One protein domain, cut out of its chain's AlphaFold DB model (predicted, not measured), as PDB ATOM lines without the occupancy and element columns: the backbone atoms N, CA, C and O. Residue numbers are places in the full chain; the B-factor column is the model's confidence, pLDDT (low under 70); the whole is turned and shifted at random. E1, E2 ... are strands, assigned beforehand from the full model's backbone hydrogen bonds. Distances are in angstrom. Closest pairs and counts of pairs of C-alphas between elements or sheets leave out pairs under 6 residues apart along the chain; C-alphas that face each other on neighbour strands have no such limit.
ATOM      1  N   SER A 138      40.440 -23.931 -33.678       89.06
ATOM      2  CA  SER A 138      39.370 -24.820 -34.159       89.06
ATOM      3  C   SER A 138      38.268 -24.982 -33.106       89.06
ATOM      4  O   SER A 138      37.081 -24.940 -33.443       89.06
ATOM      5  N   ALA A 139      38.649 -25.069 -31.830       90.75
ATOM      6  CA  ALA A 139      37.747 -24.990 -30.687       90.75
ATOM      7  C   ALA A 139      38.154 -23.850 -29.741       90.75
ATOM      8  O   ALA A 139      39.335 -23.622 -29.464       90.75
ATOM      9  N   LEU A 140      37.164 -23.121 -29.235       92.31
ATOM     10  CA  LEU A 140      37.307 -22.136 -28.169       92.31
ATOM     11  C   LEU A 140      36.209 -22.396 -27.138       92.31
ATOM     12  O   LEU A 140      35.062 -22.011 -27.359       92.31
ATOM     13  N   ASN A 141      36.554 -23.055 -26.038       94.50
ATOM     14  CA  ASN A 141      35.588 -23.503 -25.040       94.50
ATOM     15  C   ASN A 141      35.753 -22.727 -23.734       94.50
ATOM     16  O   ASN A 141      36.871 -22.481 -23.273       94.50
ATOM     17  N   PHE A 142      34.628 -22.380 -23.120       92.25
ATOM     18  CA  PHE A 142      34.592 -21.768 -21.803       92.25
ATOM     19  C   PHE A 142      33.483 -22.416 -20.953       92.25
ATOM     20  O   PHE A 142      32.309 -22.203 -21.250       92.25
ATOM     21  N   ASP A 143      33.859 -23.170 -19.919       93.81
ATOM     22  CA  ASP A 143      32.968 -23.727 -18.882       93.81
ATOM     23  C   ASP A 143      33.055 -22.812 -17.654       93.81
ATOM     24  O   ASP A 143      34.156 -22.538 -17.173       93.81
ATOM     25  N   TYR A 144      31.925 -22.280 -17.188       89.81
ATOM     26  CA  TYR A 144      31.855 -21.381 -16.038       89.81
ATOM     27  C   TYR A 144      30.886 -21.934 -15.000       89.81
ATOM     28  O   TYR A 144      29.704 -22.087 -15.299       89.81
ATOM     29  N   ARG A 145      31.368 -22.128 -13.773       91.50
ATOM     30  CA  ARG A 145      30.584 -22.563 -12.615       91.50
ATOM     31  C   ARG A 145      30.827 -21.587 -11.473       91.50
ATOM     32  O   ARG A 145      31.978 -21.240 -11.193       91.50
ATOM     33  N   ALA A 146      29.745 -21.082 -10.898       88.31
ATOM     34  CA  ALA A 146      29.778 -20.029  -9.897       88.31
ATOM     35  C   ALA A 146      28.711 -20.282  -8.829       88.31
ATOM     36  O   ALA A 146      27.521 -20.038  -9.048       88.31
ATOM     37  N   GLU A 147      29.180 -20.742  -7.678       89.69
ATOM     38  CA  GLU A 147      28.388 -20.995  -6.470       89.69
ATOM     39  C   GLU A 147      28.156 -19.669  -5.713       89.69
ATOM     40  O   GLU A 147      27.208 -19.507  -4.949       89.69
ATOM     41  N   SER A 148      28.977 -18.649  -6.008       88.12
ATOM     42  CA  SER A 148      28.877 -17.289  -5.468       88.12
ATOM     43  C   SER A 148      28.917 -16.198  -6.552       88.12
ATOM     44  O   SER A 148      29.185 -16.446  -7.729       88.12
ATOM     45  N   ALA A 149      28.592 -14.962  -6.169       88.19
ATOM     46  CA  ALA A 149      28.265 -13.858  -7.075       88.19
ATOM     47  C   ALA A 149      29.479 -13.351  -7.887       88.19
ATOM     48  O   ALA A 149      30.246 -12.496  -7.441       88.19
ATOM     49  N   CYS A 150      29.639 -13.860  -9.112       90.19
ATOM     50  CA  CYS A 150      30.804 -13.604  -9.961       90.19
ATOM     51  C   CYS A 150      30.539 -12.635 -11.130       90.19
ATOM     52  O   CYS A 150      29.440 -12.561 -11.688       90.19
ATOM     53  N   VAL A 151      31.586 -11.920 -11.563       92.56
ATOM     54  CA  VAL A 151      31.546 -10.960 -12.682       92.56
ATOM     55  C   VAL A 151      32.490 -11.389 -13.806       92.56
ATOM     56  O   VAL A 151      33.709 -11.397 -13.656       92.56
ATOM     57  N   TYR A 152      31.943 -11.667 -14.988       90.69
ATOM     58  CA  TYR A 152      32.697 -12.117 -16.159       90.69
ATOM     59  C   TYR A 152      32.608 -11.083 -17.288       90.69
ATOM     60  O   TYR A 152      31.563 -10.941 -17.921       90.69
ATOM     61  N   SER A 153      33.708 -10.385 -17.580       92.62
ATOM     62  CA  SER A 153      33.787  -9.327 -18.603       92.62
ATOM     63  C   SER A 153      34.726  -9.726 -19.743       92.62
ATOM     64  O   SER A 153      35.882 -10.078 -19.497       92.62
ATOM     65  N   ARG A 154      34.252  -9.740 -20.999       91.88
ATOM     66  CA  ARG A 154      35.026 -10.278 -22.140       91.88
ATOM     67  C   ARG A 154      34.920  -9.456 -23.417       91.88
ATOM     68  O   ARG A 154      33.828  -9.134 -23.873       91.88
ATOM     69  N   THR A 155      36.061  -9.209 -24.053       95.50
ATOM     70  CA  THR A 155      36.157  -8.510 -25.341       95.50
ATOM     71  C   THR A 155      36.874  -9.368 -26.380       95.50
ATOM     72  O   THR A 155      37.997  -9.812 -26.157       95.50
ATOM     73  N   PHE A 156      36.255  -9.554 -27.546       94.50
ATOM     74  CA  PHE A 156      36.846 -10.196 -28.722       94.50
ATOM     75  C   PHE A 156      36.952  -9.169 -29.853       94.50
ATOM     76  O   PHE A 156      35.964  -8.879 -30.532       94.50
ATOM     77  N   ASN A 157      38.138  -8.591 -30.056       94.44
ATOM     78  CA  ASN A 157      38.337  -7.532 -31.048       94.44
ATOM     79  C   ASN A 157      38.416  -8.088 -32.476       94.44
ATOM     80  O   ASN A 157      37.735  -7.577 -33.367       94.44
ATOM     81  N   ARG A 158      39.200  -9.154 -32.694       91.62
ATOM     82  CA  ARG A 158      39.188  -9.967 -33.922       91.62
ATOM     83  C   ARG A 158      39.325 -11.451 -33.577       91.62
ATOM     84  O   ARG A 158      40.227 -11.812 -32.820       91.62
ATOM     85  N   GLY A 159      38.468 -12.300 -34.137       88.25
ATOM     86  CA  GLY A 159      38.483 -13.743 -33.873       88.25
ATOM     87  C   GLY A 159      37.973 -14.586 -35.040       88.25
ATOM     88  O   GLY A 159      37.079 -14.149 -35.761       88.25
ATOM     89  N   SER A 160      38.518 -15.790 -35.197       89.44
ATOM     90  CA  SER A 160      38.021 -16.816 -36.122       89.44
ATOM     91  C   SER A 160      38.167 -18.208 -35.505       89.44
ATOM     92  O   SER A 160      39.284 -18.592 -35.158       89.44
ATOM     93  N   SER A 161      37.083 -18.974 -35.380       89.75
ATOM     94  CA  SER A 161      37.162 -20.392 -34.987       89.75
ATOM     95  C   SER A 161      35.981 -21.202 -35.504       89.75
ATOM     96  O   SER A 161      34.873 -20.676 -35.561       89.75
ATOM     97  N   SER A 162      36.180 -22.478 -35.849       91.19
ATOM     98  CA  SER A 162      35.076 -23.366 -36.242       91.19
ATOM     99  C   SER A 162      34.017 -23.491 -35.140       91.19
ATOM    100  O   SER A 162      32.833 -23.395 -35.452       91.19
ATOM    101  N   ALA A 163      34.408 -23.576 -33.865       92.94
ATOM    102  CA  ALA A 163      33.482 -23.521 -32.733       92.94
ATOM    103  C   ALA A 163      33.949 -22.537 -31.647       92.94
ATOM    104  O   ALA A 163      35.090 -22.611 -31.177       92.94
ATOM    105  N   LEU A 164      33.064 -21.634 -31.213       93.69
ATOM    106  CA  LEU A 164      33.192 -20.944 -29.925       93.69
ATOM    107  C   LEU A 164      31.997 -21.348 -29.055       93.69
ATOM    108  O   LEU A 164      30.858 -20.998 -29.374       93.69
ATOM    109  N   ASN A 165      32.269 -22.055 -27.962       95.19
ATOM    110  CA  ASN A 165      31.271 -22.572 -27.033       95.19
ATOM    111  C   ASN A 165      31.423 -21.896 -25.669       95.19
ATOM    112  O   ASN A 165      32.537 -21.735 -25.160       95.19
ATOM    113  N   PHE A 166      30.302 -21.526 -25.060       93.19
ATOM    114  CA  PHE A 166      30.257 -20.959 -23.719       93.19
ATOM    115  C   PHE A 166      29.150 -21.660 -22.909       93.19
ATOM    116  O   PHE A 166      27.980 -21.449 -23.211       93.19
ATOM    117  N   ASP A 167      29.514 -22.470 -21.914       94.38
ATOM    118  CA  ASP A 167      28.599 -23.148 -20.976       94.38
ATOM    119  C   ASP A 167      28.637 -22.403 -19.639       94.38
ATOM    120  O   ASP A 167      29.687 -22.331 -19.000       94.38
ATOM    121  N   TYR A 168      27.527 -21.772 -19.262       90.06
ATOM    122  CA  TYR A 168      27.423 -20.945 -18.064       90.06
ATOM    123  C   TYR A 168      26.471 -21.566 -17.049       90.06
ATOM    124  O   TYR A 168      25.289 -21.708 -17.348       90.06
ATOM    125  N   ARG A 169      26.960 -21.820 -15.836       91.81
ATOM    126  CA  ARG A 169      26.195 -22.361 -14.708       91.81
ATOM    127  C   ARG A 169      26.393 -21.462 -13.491       91.81
ATOM    128  O   ARG A 169      27.527 -21.108 -13.160       91.81
ATOM    129  N   ALA A 170      25.291 -21.027 -12.894       89.19
ATOM    130  CA  ALA A 170      25.288 -20.039 -11.823       89.19
ATOM    131  C   ALA A 170      24.221 -20.368 -10.775       89.19
ATOM    132  O   ALA A 170      23.029 -20.123 -10.983       89.19
ATOM    133  N   GLU A 171      24.685 -20.869  -9.638       90.62
ATOM    134  CA  GLU A 171      23.873 -21.176  -8.455       90.62
ATOM    135  C   GLU A 171      23.606 -19.880  -7.657       90.62
ATOM    136  O   GLU A 171      22.607 -19.733  -6.954       90.62
ATOM    137  N   SER A 172      24.454 -18.858  -7.857       88.69
ATOM    138  CA  SER A 172      24.329 -17.521  -7.265       88.69
ATOM    139  C   SER A 172      24.360 -16.382  -8.299       88.69
ATOM    140  O   SER A 172      24.574 -16.573  -9.495       88.69
ATOM    141  N   ALA A 173      24.043 -15.163  -7.854       88.94
ATOM    142  CA  ALA A 173      23.711 -14.015  -8.702       88.94
ATOM    143  C   ALA A 173      24.922 -13.452  -9.480       88.94
ATOM    144  O   ALA A 173      25.653 -12.588  -8.993       88.94
ATOM    145  N   CYS A 174      25.115 -13.916 -10.715       90.62
ATOM    146  CA  CYS A 174      26.276 -13.592 -11.546       90.62
ATOM    147  C   CYS A 174      25.994 -12.558 -12.652       90.62
ATOM    148  O   CYS A 174      24.894 -12.465 -13.208       90.62
ATOM    149  N   VAL A 175      27.028 -11.799 -13.032       93.25
ATOM    150  CA  VAL A 175      26.981 -10.787 -14.101       93.25
ATOM    151  C   VAL A 175      27.943 -11.154 -15.227       93.25
ATOM    152  O   VAL A 175      29.159 -11.178 -15.055       93.25
ATOM    153  N   TYR A 176      27.411 -11.369 -16.427       91.06
ATOM    154  CA  TYR A 176      28.187 -11.758 -17.601       91.06
ATOM    155  C   TYR A 176      28.068 -10.704 -18.705       91.06
ATOM    156  O   TYR A 176      27.008 -10.566 -19.317       91.06
ATOM    157  N   SER A 177      29.160 -10.009 -19.027       93.00
ATOM    158  CA  SER A 177      29.228  -9.008 -20.098       93.00
ATOM    159  C   SER A 177      30.229  -9.403 -21.185       93.00
ATOM    160  O   SER A 177      31.356  -9.810 -20.902       93.00
ATOM    161  N   ARG A 178      29.815  -9.310 -22.455       93.25
ATOM    162  CA  ARG A 178      30.630  -9.683 -23.625       93.25
ATOM    163  C   ARG A 178      30.477  -8.681 -24.764       93.25
ATOM    164  O   ARG A 178      29.353  -8.300 -25.089       93.25
ATOM    165  N   THR A 179      31.574  -8.390 -25.459       96.44
ATOM    166  CA  THR A 179      31.571  -7.634 -26.719       96.44
ATOM    167  C   THR A 179      32.374  -8.362 -27.796       96.44
ATOM    168  O   THR A 179      33.570  -8.605 -27.639       96.44
ATOM    169  N   PHE A 180      31.724  -8.680 -28.916       96.19
ATOM    170  CA  PHE A 180      32.318  -9.303 -30.101       96.19
ATOM    171  C   PHE A 180      32.416  -8.271 -31.232       96.19
ATOM    172  O   PHE A 180      31.423  -7.991 -31.907       96.19
ATOM    173  N   TYR A 181      33.590  -7.672 -31.452       95.94
ATOM    174  CA  TYR A 181      33.735  -6.589 -32.431       95.94
ATOM    175  C   TYR A 181      33.804  -7.071 -33.884       95.94
ATOM    176  O   TYR A 181      33.178  -6.458 -34.749       95.94
ATOM    177  N   SER A 182      34.572  -8.129 -34.155       95.69
ATOM    178  CA  SER A 182      34.785  -8.679 -35.500       95.69
ATOM    179  C   SER A 182      35.106 -10.173 -35.420       95.69
ATOM    180  O   SER A 182      36.279 -10.546 -35.392       95.69
ATOM    181  N   VAL A 183      34.084 -11.028 -35.350       94.81
ATOM    182  CA  VAL A 183      34.264 -12.481 -35.156       94.81
ATOM    183  C   VAL A 183      33.560 -13.295 -36.237       94.81
ATOM    184  O   VAL A 183      32.381 -13.073 -36.512       94.81
ATOM    185  N   SER A 184      34.281 -14.253 -36.819       94.44
ATOM    186  CA  SER A 184      33.726 -15.296 -37.683       94.44
ATOM    187  C   SER A 184      33.719 -16.655 -36.979       94.44
ATOM    188  O   SER A 184      34.626 -16.965 -36.203       94.44
ATOM    189  N   SER A 185      32.702 -17.473 -37.247       93.50
ATOM    190  CA  SER A 185      32.656 -18.857 -36.777       93.50
ATOM    191  C   SER A 185      31.833 -19.772 -37.682       93.50
ATOM    192  O   SER A 185      31.079 -19.283 -38.517       93.50
ATOM    193  N   SER A 186      31.962 -21.090 -37.531       94.06
ATOM    194  CA  SER A 186      30.963 -22.025 -38.065       94.06
ATOM    195  C   SER A 186      29.825 -22.185 -37.050       94.06
ATOM    196  O   SER A 186      28.660 -22.029 -37.415       94.06
ATOM    197  N   ALA A 187      30.148 -22.385 -35.768       94.94
ATOM    198  CA  ALA A 187      29.192 -22.469 -34.667       94.94
ATOM    199  C   ALA A 187      29.568 -21.539 -33.497       94.94
ATOM    200  O   ALA A 187      30.612 -21.694 -32.860       94.94
ATOM    201  N   LEU A 188      28.676 -20.597 -33.177       95.50
ATOM    202  CA  LEU A 188      28.781 -19.715 -32.016       95.50
ATOM    203  C   LEU A 188      27.670 -20.087 -31.024       95.50
ATOM    204  O   LEU A 188      26.523 -19.671 -31.201       95.50
ATOM    205  N   ASN A 189      28.002 -20.901 -30.021       96.25
ATOM    206  CA  ASN A 189      27.037 -21.512 -29.105       96.25
ATOM    207  C   ASN A 189      27.158 -20.928 -27.695       96.25
ATOM    208  O   ASN A 189      28.262 -20.775 -27.169       96.25
ATOM    209  N   PHE A 190      26.019 -20.668 -27.058       94.25
ATOM    210  CA  PHE A 190      25.959 -20.286 -25.651       94.25
ATOM    211  C   PHE A 190      24.860 -21.092 -24.943       94.25
ATOM    212  O   PHE A 190      23.700 -20.995 -25.336       94.25
ATOM    213  N   ASP A 191      25.232 -21.847 -23.914       94.81
ATOM    214  CA  ASP A 191      24.330 -22.486 -22.949       94.81
ATOM    215  C   ASP A 191      24.342 -21.635 -21.667       94.81
ATOM    216  O   ASP A 191      25.391 -21.121 -21.261       94.81
ATOM    217  N   TYR A 192      23.172 -21.407 -21.079       90.62
ATOM    218  CA  TYR A 192      22.984 -20.545 -19.918       90.62
ATOM    219  C   TYR A 192      22.036 -21.203 -18.928       90.62
ATOM    220  O   TYR A 192      20.852 -21.330 -19.223       90.62
ATOM    221  N   ARG A 193      22.541 -21.545 -17.746       91.94
ATOM    222  CA  ARG A 193      21.801 -22.190 -16.659       91.94
ATOM    223  C   ARG A 193      21.963 -21.355 -15.395       91.94
ATOM    224  O   ARG A 193      23.089 -21.008 -15.028       91.94
ATOM    225  N   ALA A 194      20.847 -20.960 -14.797       89.19
ATOM    226  CA  ALA A 194      20.824 -20.026 -13.679       89.19
ATOM    227  C   ALA A 194      19.735 -20.390 -12.663       89.19
ATOM    228  O   ALA A 194      18.550 -20.129 -12.883       89.19
ATOM    229  N   GLU A 195      20.179 -20.916 -11.527       90.75
ATOM    230  CA  GLU A 195      19.362 -21.260 -10.353       90.75
ATOM    231  C   GLU A 195      19.086 -19.996  -9.501       90.75
ATOM    232  O   GLU A 195      18.228 -19.943  -8.621       90.75
ATOM    233  N   SER A 196      19.803 -18.905  -9.798       88.88
ATOM    234  CA  SER A 196      19.732 -17.614  -9.114       88.88
ATOM    235  C   SER A 196      19.758 -16.435 -10.097       88.88
ATOM    236  O   SER A 196      20.281 -16.522 -11.206       88.88
ATOM    237  N   ALA A 197      19.190 -15.299  -9.679       88.88
ATOM    238  CA  ALA A 197      18.980 -14.101 -10.494       88.88
ATOM    239  C   ALA A 197      20.275 -13.538 -11.125       88.88
ATOM    240  O   ALA A 197      21.039 -12.814 -10.481       88.88
ATOM    241  N   CYS A 198      20.497 -13.833 -12.408       90.75
ATOM    242  CA  CYS A 198      21.700 -13.468 -13.160       90.75
ATOM    243  C   CYS A 198      21.452 -12.394 -14.236       90.75
ATOM    244  O   CYS A 198      20.357 -12.263 -14.794       90.75
ATOM    245  N   VAL A 199      22.502 -11.641 -14.584       93.44
ATOM    246  CA  VAL A 199      22.469 -10.582 -15.610       93.44
ATOM    247  C   VAL A 199      23.401 -10.919 -16.772       93.44
ATOM    248  O   VAL A 199      24.624 -10.937 -16.639       93.44
ATOM    249  N   TYR A 200      22.832 -11.114 -17.959       90.88
ATOM    250  CA  TYR A 200      23.554 -11.493 -19.171       90.88
ATOM    251  C   TYR A 200      23.506 -10.378 -20.220       90.88
ATOM    252  O   TYR A 200      22.558 -10.262 -20.999       90.88
ATOM    253  N   SER A 201      24.578  -9.592 -20.277       93.12
ATOM    254  CA  SER A 201      24.843  -8.598 -21.319       93.12
ATOM    255  C   SER A 201      25.647  -9.208 -22.476       93.12
ATOM    256  O   SER A 201      26.556 -10.028 -22.266       93.12
ATOM    257  N   CYS A 202      25.322  -8.843 -23.720       95.12
ATOM    258  CA  CYS A 202      26.127  -9.222 -24.882       95.12
ATOM    259  C   CYS A 202      25.936  -8.310 -26.105       95.12
ATOM    260  O   CYS A 202      24.824  -8.164 -26.619       95.12
ATOM    261  N   THR A 203      27.040  -7.792 -26.641       97.38
ATOM    262  CA  THR A 203      27.071  -6.962 -27.851       97.38
ATOM    263  C   THR A 203      27.803  -7.669 -28.993       97.38
ATOM    264  O   THR A 203      28.928  -8.137 -28.829       97.38
ATOM    265  N   PHE A 204      27.185  -7.707 -30.175       97.38
ATOM    266  CA  PHE A 204      27.740  -8.278 -31.406       97.38
ATOM    267  C   PHE A 204      27.884  -7.172 -32.458       97.38
ATOM    268  O   PHE A 204      26.893  -6.745 -33.055       97.38
ATOM    269  N   CYS A 205      29.099  -6.664 -32.681       96.50
ATOM    270  CA  CYS A 205      29.321  -5.504 -33.548       96.50
ATOM    271  C   CYS A 205      29.363  -5.892 -35.033       96.50
ATOM    272  O   CYS A 205      28.622  -5.329 -35.840       96.50
ATOM    273  N   ARG A 206      30.230  -6.848 -35.389       96.31
ATOM    274  CA  ARG A 206      30.341  -7.465 -36.720       96.31
ATOM    275  C   ARG A 206      30.578  -8.960 -36.522       96.31
ATOM    276  O   ARG A 206      31.690  -9.353 -36.179       96.31
ATOM    277  N   VAL A 207      29.540  -9.779 -36.677       97.00
ATOM    278  CA  VAL A 207      29.651 -11.235 -36.476       97.00
ATOM    279  C   VAL A 207      29.019 -12.008 -37.625       97.00
ATOM    280  O   VAL A 207      27.918 -11.687 -38.067       97.00
ATOM    281  N   SER A 208      29.734 -13.024 -38.097       96.25
ATOM    282  CA  SER A 208      29.293 -13.951 -39.140       96.25
ATOM    283  C   SER A 208      29.395 -15.385 -38.624       96.25
ATOM    284  O   SER A 208      30.489 -15.789 -38.232       96.25
ATOM    285  N   SER A 209      28.298 -16.143 -38.631       95.25
ATOM    286  CA  SER A 209      28.312 -17.560 -38.237       95.25
ATOM    287  C   SER A 209      27.466 -18.419 -39.172       95.25
ATOM    288  O   SER A 209      26.533 -17.900 -39.774       95.25
ATOM    289  N   SER A 210      27.729 -19.719 -39.304       95.50
ATOM    290  CA  SER A 210      26.759 -20.612 -39.964       95.50
ATOM    291  C   SER A 210      25.584 -20.867 -39.014       95.50
ATOM    292  O   SER A 210      24.430 -20.600 -39.356       95.50
ATOM    293  N   ALA A 211      25.889 -21.258 -37.774       96.06
ATOM    294  CA  ALA A 211      24.942 -21.344 -36.671       96.06
ATOM    295  C   ALA A 211      25.339 -20.386 -35.535       96.06
ATOM    296  O   ALA A 211      26.493 -20.351 -35.100       96.06
ATOM    297  N   LEU A 212      24.383 -19.590 -35.063       96.94
ATOM    298  CA  LEU A 212      24.514 -18.705 -33.907       96.94
ATOM    299  C   LEU A 212      23.378 -19.061 -32.943       96.94
ATOM    300  O   LEU A 212      22.239 -18.633 -33.136       96.94
ATOM    301  N   ASN A 213      23.692 -19.903 -31.961       97.06
ATOM    302  CA  ASN A 213      22.722 -20.571 -31.099       97.06
ATOM    303  C   ASN A 213      22.822 -20.058 -29.664       97.06
ATOM    304  O   ASN A 213      23.916 -19.816 -29.151       97.06
ATOM    305  N   PHE A 214      21.677 -19.956 -28.999       94.69
ATOM    306  CA  PHE A 214      21.617 -19.645 -27.581       94.69
ATOM    307  C   PHE A 214      20.488 -20.444 -26.905       94.69
ATOM    308  O   PHE A 214      19.322 -20.229 -27.250       94.69
ATOM    309  N   ASP A 215      20.845 -21.311 -25.957       94.62
ATOM    310  CA  ASP A 215      19.952 -22.004 -25.011       94.62
ATOM    311  C   ASP A 215      19.950 -21.217 -23.686       94.62
ATOM    312  O   ASP A 215      20.963 -20.607 -23.327       94.62
ATOM    313  N   TYR A 216      18.814 -21.168 -22.993       89.88
ATOM    314  CA  TYR A 216      18.662 -20.480 -21.713       89.88
ATOM    315  C   TYR A 216      17.678 -21.217 -20.817       89.88
ATOM    316  O   TYR A 216      16.528 -21.431 -21.198       89.88
ATOM    317  N   ARG A 217      18.115 -21.502 -19.596       91.44
ATOM    318  CA  ARG A 217      17.368 -22.199 -18.555       91.44
ATOM    319  C   ARG A 217      17.516 -21.390 -17.273       91.44
ATOM    320  O   ARG A 217      18.639 -21.097 -16.852       91.44
ATOM    321  N   ALA A 218      16.398 -20.919 -16.742       88.19
ATOM    322  CA  ALA A 218      16.371 -19.968 -15.640       88.19
ATOM    323  C   ALA A 218      15.279 -20.342 -14.637       88.19
ATOM    324  O   ALA A 218      14.103 -20.025 -14.829       88.19
ATOM    325  N   GLU A 219      15.715 -20.962 -13.548       90.12
ATOM    326  CA  GLU A 219      14.899 -21.335 -12.386       90.12
ATOM    327  C   GLU A 219      14.612 -20.091 -11.513       90.12
ATOM    328  O   GLU A 219      13.722 -20.062 -10.666       90.12
ATOM    329  N   SER A 220      15.352 -18.996 -11.749       88.50
ATOM    330  CA  SER A 220      15.227 -17.725 -11.033       88.50
ATOM    331  C   SER A 220      15.264 -16.498 -11.953       88.50
ATOM    332  O   SER A 220      15.709 -16.550 -13.099       88.50
ATOM    333  N   ALA A 221      14.787 -15.360 -11.442       88.56
ATOM    334  CA  ALA A 221      14.497 -14.141 -12.201       88.56
ATOM    335  C   ALA A 221      15.743 -13.495 -12.853       88.56
ATOM    336  O   ALA A 221      16.434 -12.668 -12.251       88.56
ATOM    337  N   CYS A 222      16.013 -13.842 -14.113       90.56
ATOM    338  CA  CYS A 222      17.196 -13.412 -14.861       90.56
ATOM    339  C   CYS A 222      16.919 -12.286 -15.876       90.56
ATOM    340  O   CYS A 222      15.825 -12.153 -16.430       90.56
ATOM    341  N   VAL A 223      17.949 -11.483 -16.178       93.06
ATOM    342  CA  VAL A 223      17.882 -10.375 -17.150       93.06
ATOM    343  C   VAL A 223      18.852 -10.595 -18.309       93.06
ATOM    344  O   VAL A 223      20.069 -10.641 -18.133       93.06
ATOM    345  N   TYR A 224      18.321 -10.638 -19.528       90.38
ATOM    346  CA  TYR A 224      19.062 -10.916 -20.757       90.38
ATOM    347  C   TYR A 224      19.006  -9.719 -21.711       90.38
ATOM    348  O   TYR A 224      18.004  -9.508 -22.399       90.38
ATOM    349  N   SER A 225      20.101  -8.960 -21.794       92.81
ATOM    350  CA  SER A 225      20.224  -7.759 -22.630       92.81
ATOM    351  C   SER A 225      21.185  -7.994 -23.798       92.81
ATOM    352  O   SER A 225      22.359  -8.304 -23.579       92.81
ATOM    353  N   ARG A 226      20.717  -7.877 -25.053       94.19
ATOM    354  CA  ARG A 226      21.571  -8.114 -26.239       94.19
ATOM    355  C   ARG A 226      21.391  -7.120 -27.381       94.19
ATOM    356  O   ARG A 226      20.270  -6.838 -27.806       94.19
ATOM    357  N   THR A 227      22.514  -6.702 -27.962       97.12
ATOM    358  CA  THR A 227      22.559  -5.776 -29.105       97.12
ATOM    359  C   THR A 227      23.347  -6.375 -30.265       97.12
ATOM    360  O   THR A 227      24.530  -6.683 -30.140       97.12
TER     361      THR A 227
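AT A GLANCE: This is residues 138 to 227 of the 969 residues of an uncharacterized protein of Labeo rohita (UniProt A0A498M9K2). The chain is wound in stacked turns, a flattened solenoid: E1 and the later parts of E3, E5 and E6 stand side by side in one wall, and E2, E4, residues 199 to 204 of E6, and E7 make the wall across from it. E3, E5 and E6 bend round one end from wall to wall, and short loops such as residues 147 to 150 close the other end. The printed part has 90 residues and no named helix; its seven strands, E1 to E7 in chain order, make one branched sheet whose neighbours are parallel, and the class is all strand. It is compact, with a radius of gyration of the C-alphas of 12.9 A, yet elongated, spanning 32 by 20 by 17 A.

HOW THE PARTS SIT: Begin with E6, residues 199 to 214, which has three neighbours in the twisted sheet. Beside its residues 199 to 205 is E4, residues 175 to 180, on one side, where N 201 and O 176 are 2.8 A apart, within hydrogen-bond range. On the other side, beside residues 199 to 203, is E7, residues 223 to 227, with N 200 and O 223 at 2.8 A. Farther along, residues 207 to 214 pair with E5, residues 183 to 194, where N 211 and O 186 are 2.9 A apart. On the other side of E5 from E6 is E3, residues 159 to 170, with N 193 and O 168 at 2.8 A. Next comes edge strand E1, residues 138 to 146, parallel to E3 at 15 degrees, with N 169 and O 144 at 2.8 A. Edge strand E2, residues 151 to 156, is parallel to E4 at 3 degrees, with N 152 and O 175 at 2.8 A. E1 and E2 are apart, and E3 and E4 only just, their closest C-alphas 8.5 A from each other.

IN THESE COORDINATES: Find C-alpha 138 at (39.370, -24.820, -34.159); from there E1 runs 26.5 A to C-alpha 146 at (29.778, -20.029, -9.897). E2 and E4 are each 16.9 A long. E3, 26.5 A, bends by 96 degrees at residue 162, and E5, 26.4 A, by 96 degrees at residue 186. E6, the longest strand by residues, bends by 167 degrees at residue 210, and its ends are 15.0 A apart. E7, 13.6 A, ends at C-alpha 227, at (22.559, -5.776, -29.105).

THE WHOLE: The two C-alphas farthest apart, those of Ser 138 and Ala 221, are 34.9 A from each other. The printed part has no cut and no long link; the link from E6 to E7, eight residues, is short, and the others are tight. In that link, residues 217 to 218 pair in parallel with residues 193 to 194 of E5. The mean pLDDT of the printed part is 92.6, and no printed residue is under 70.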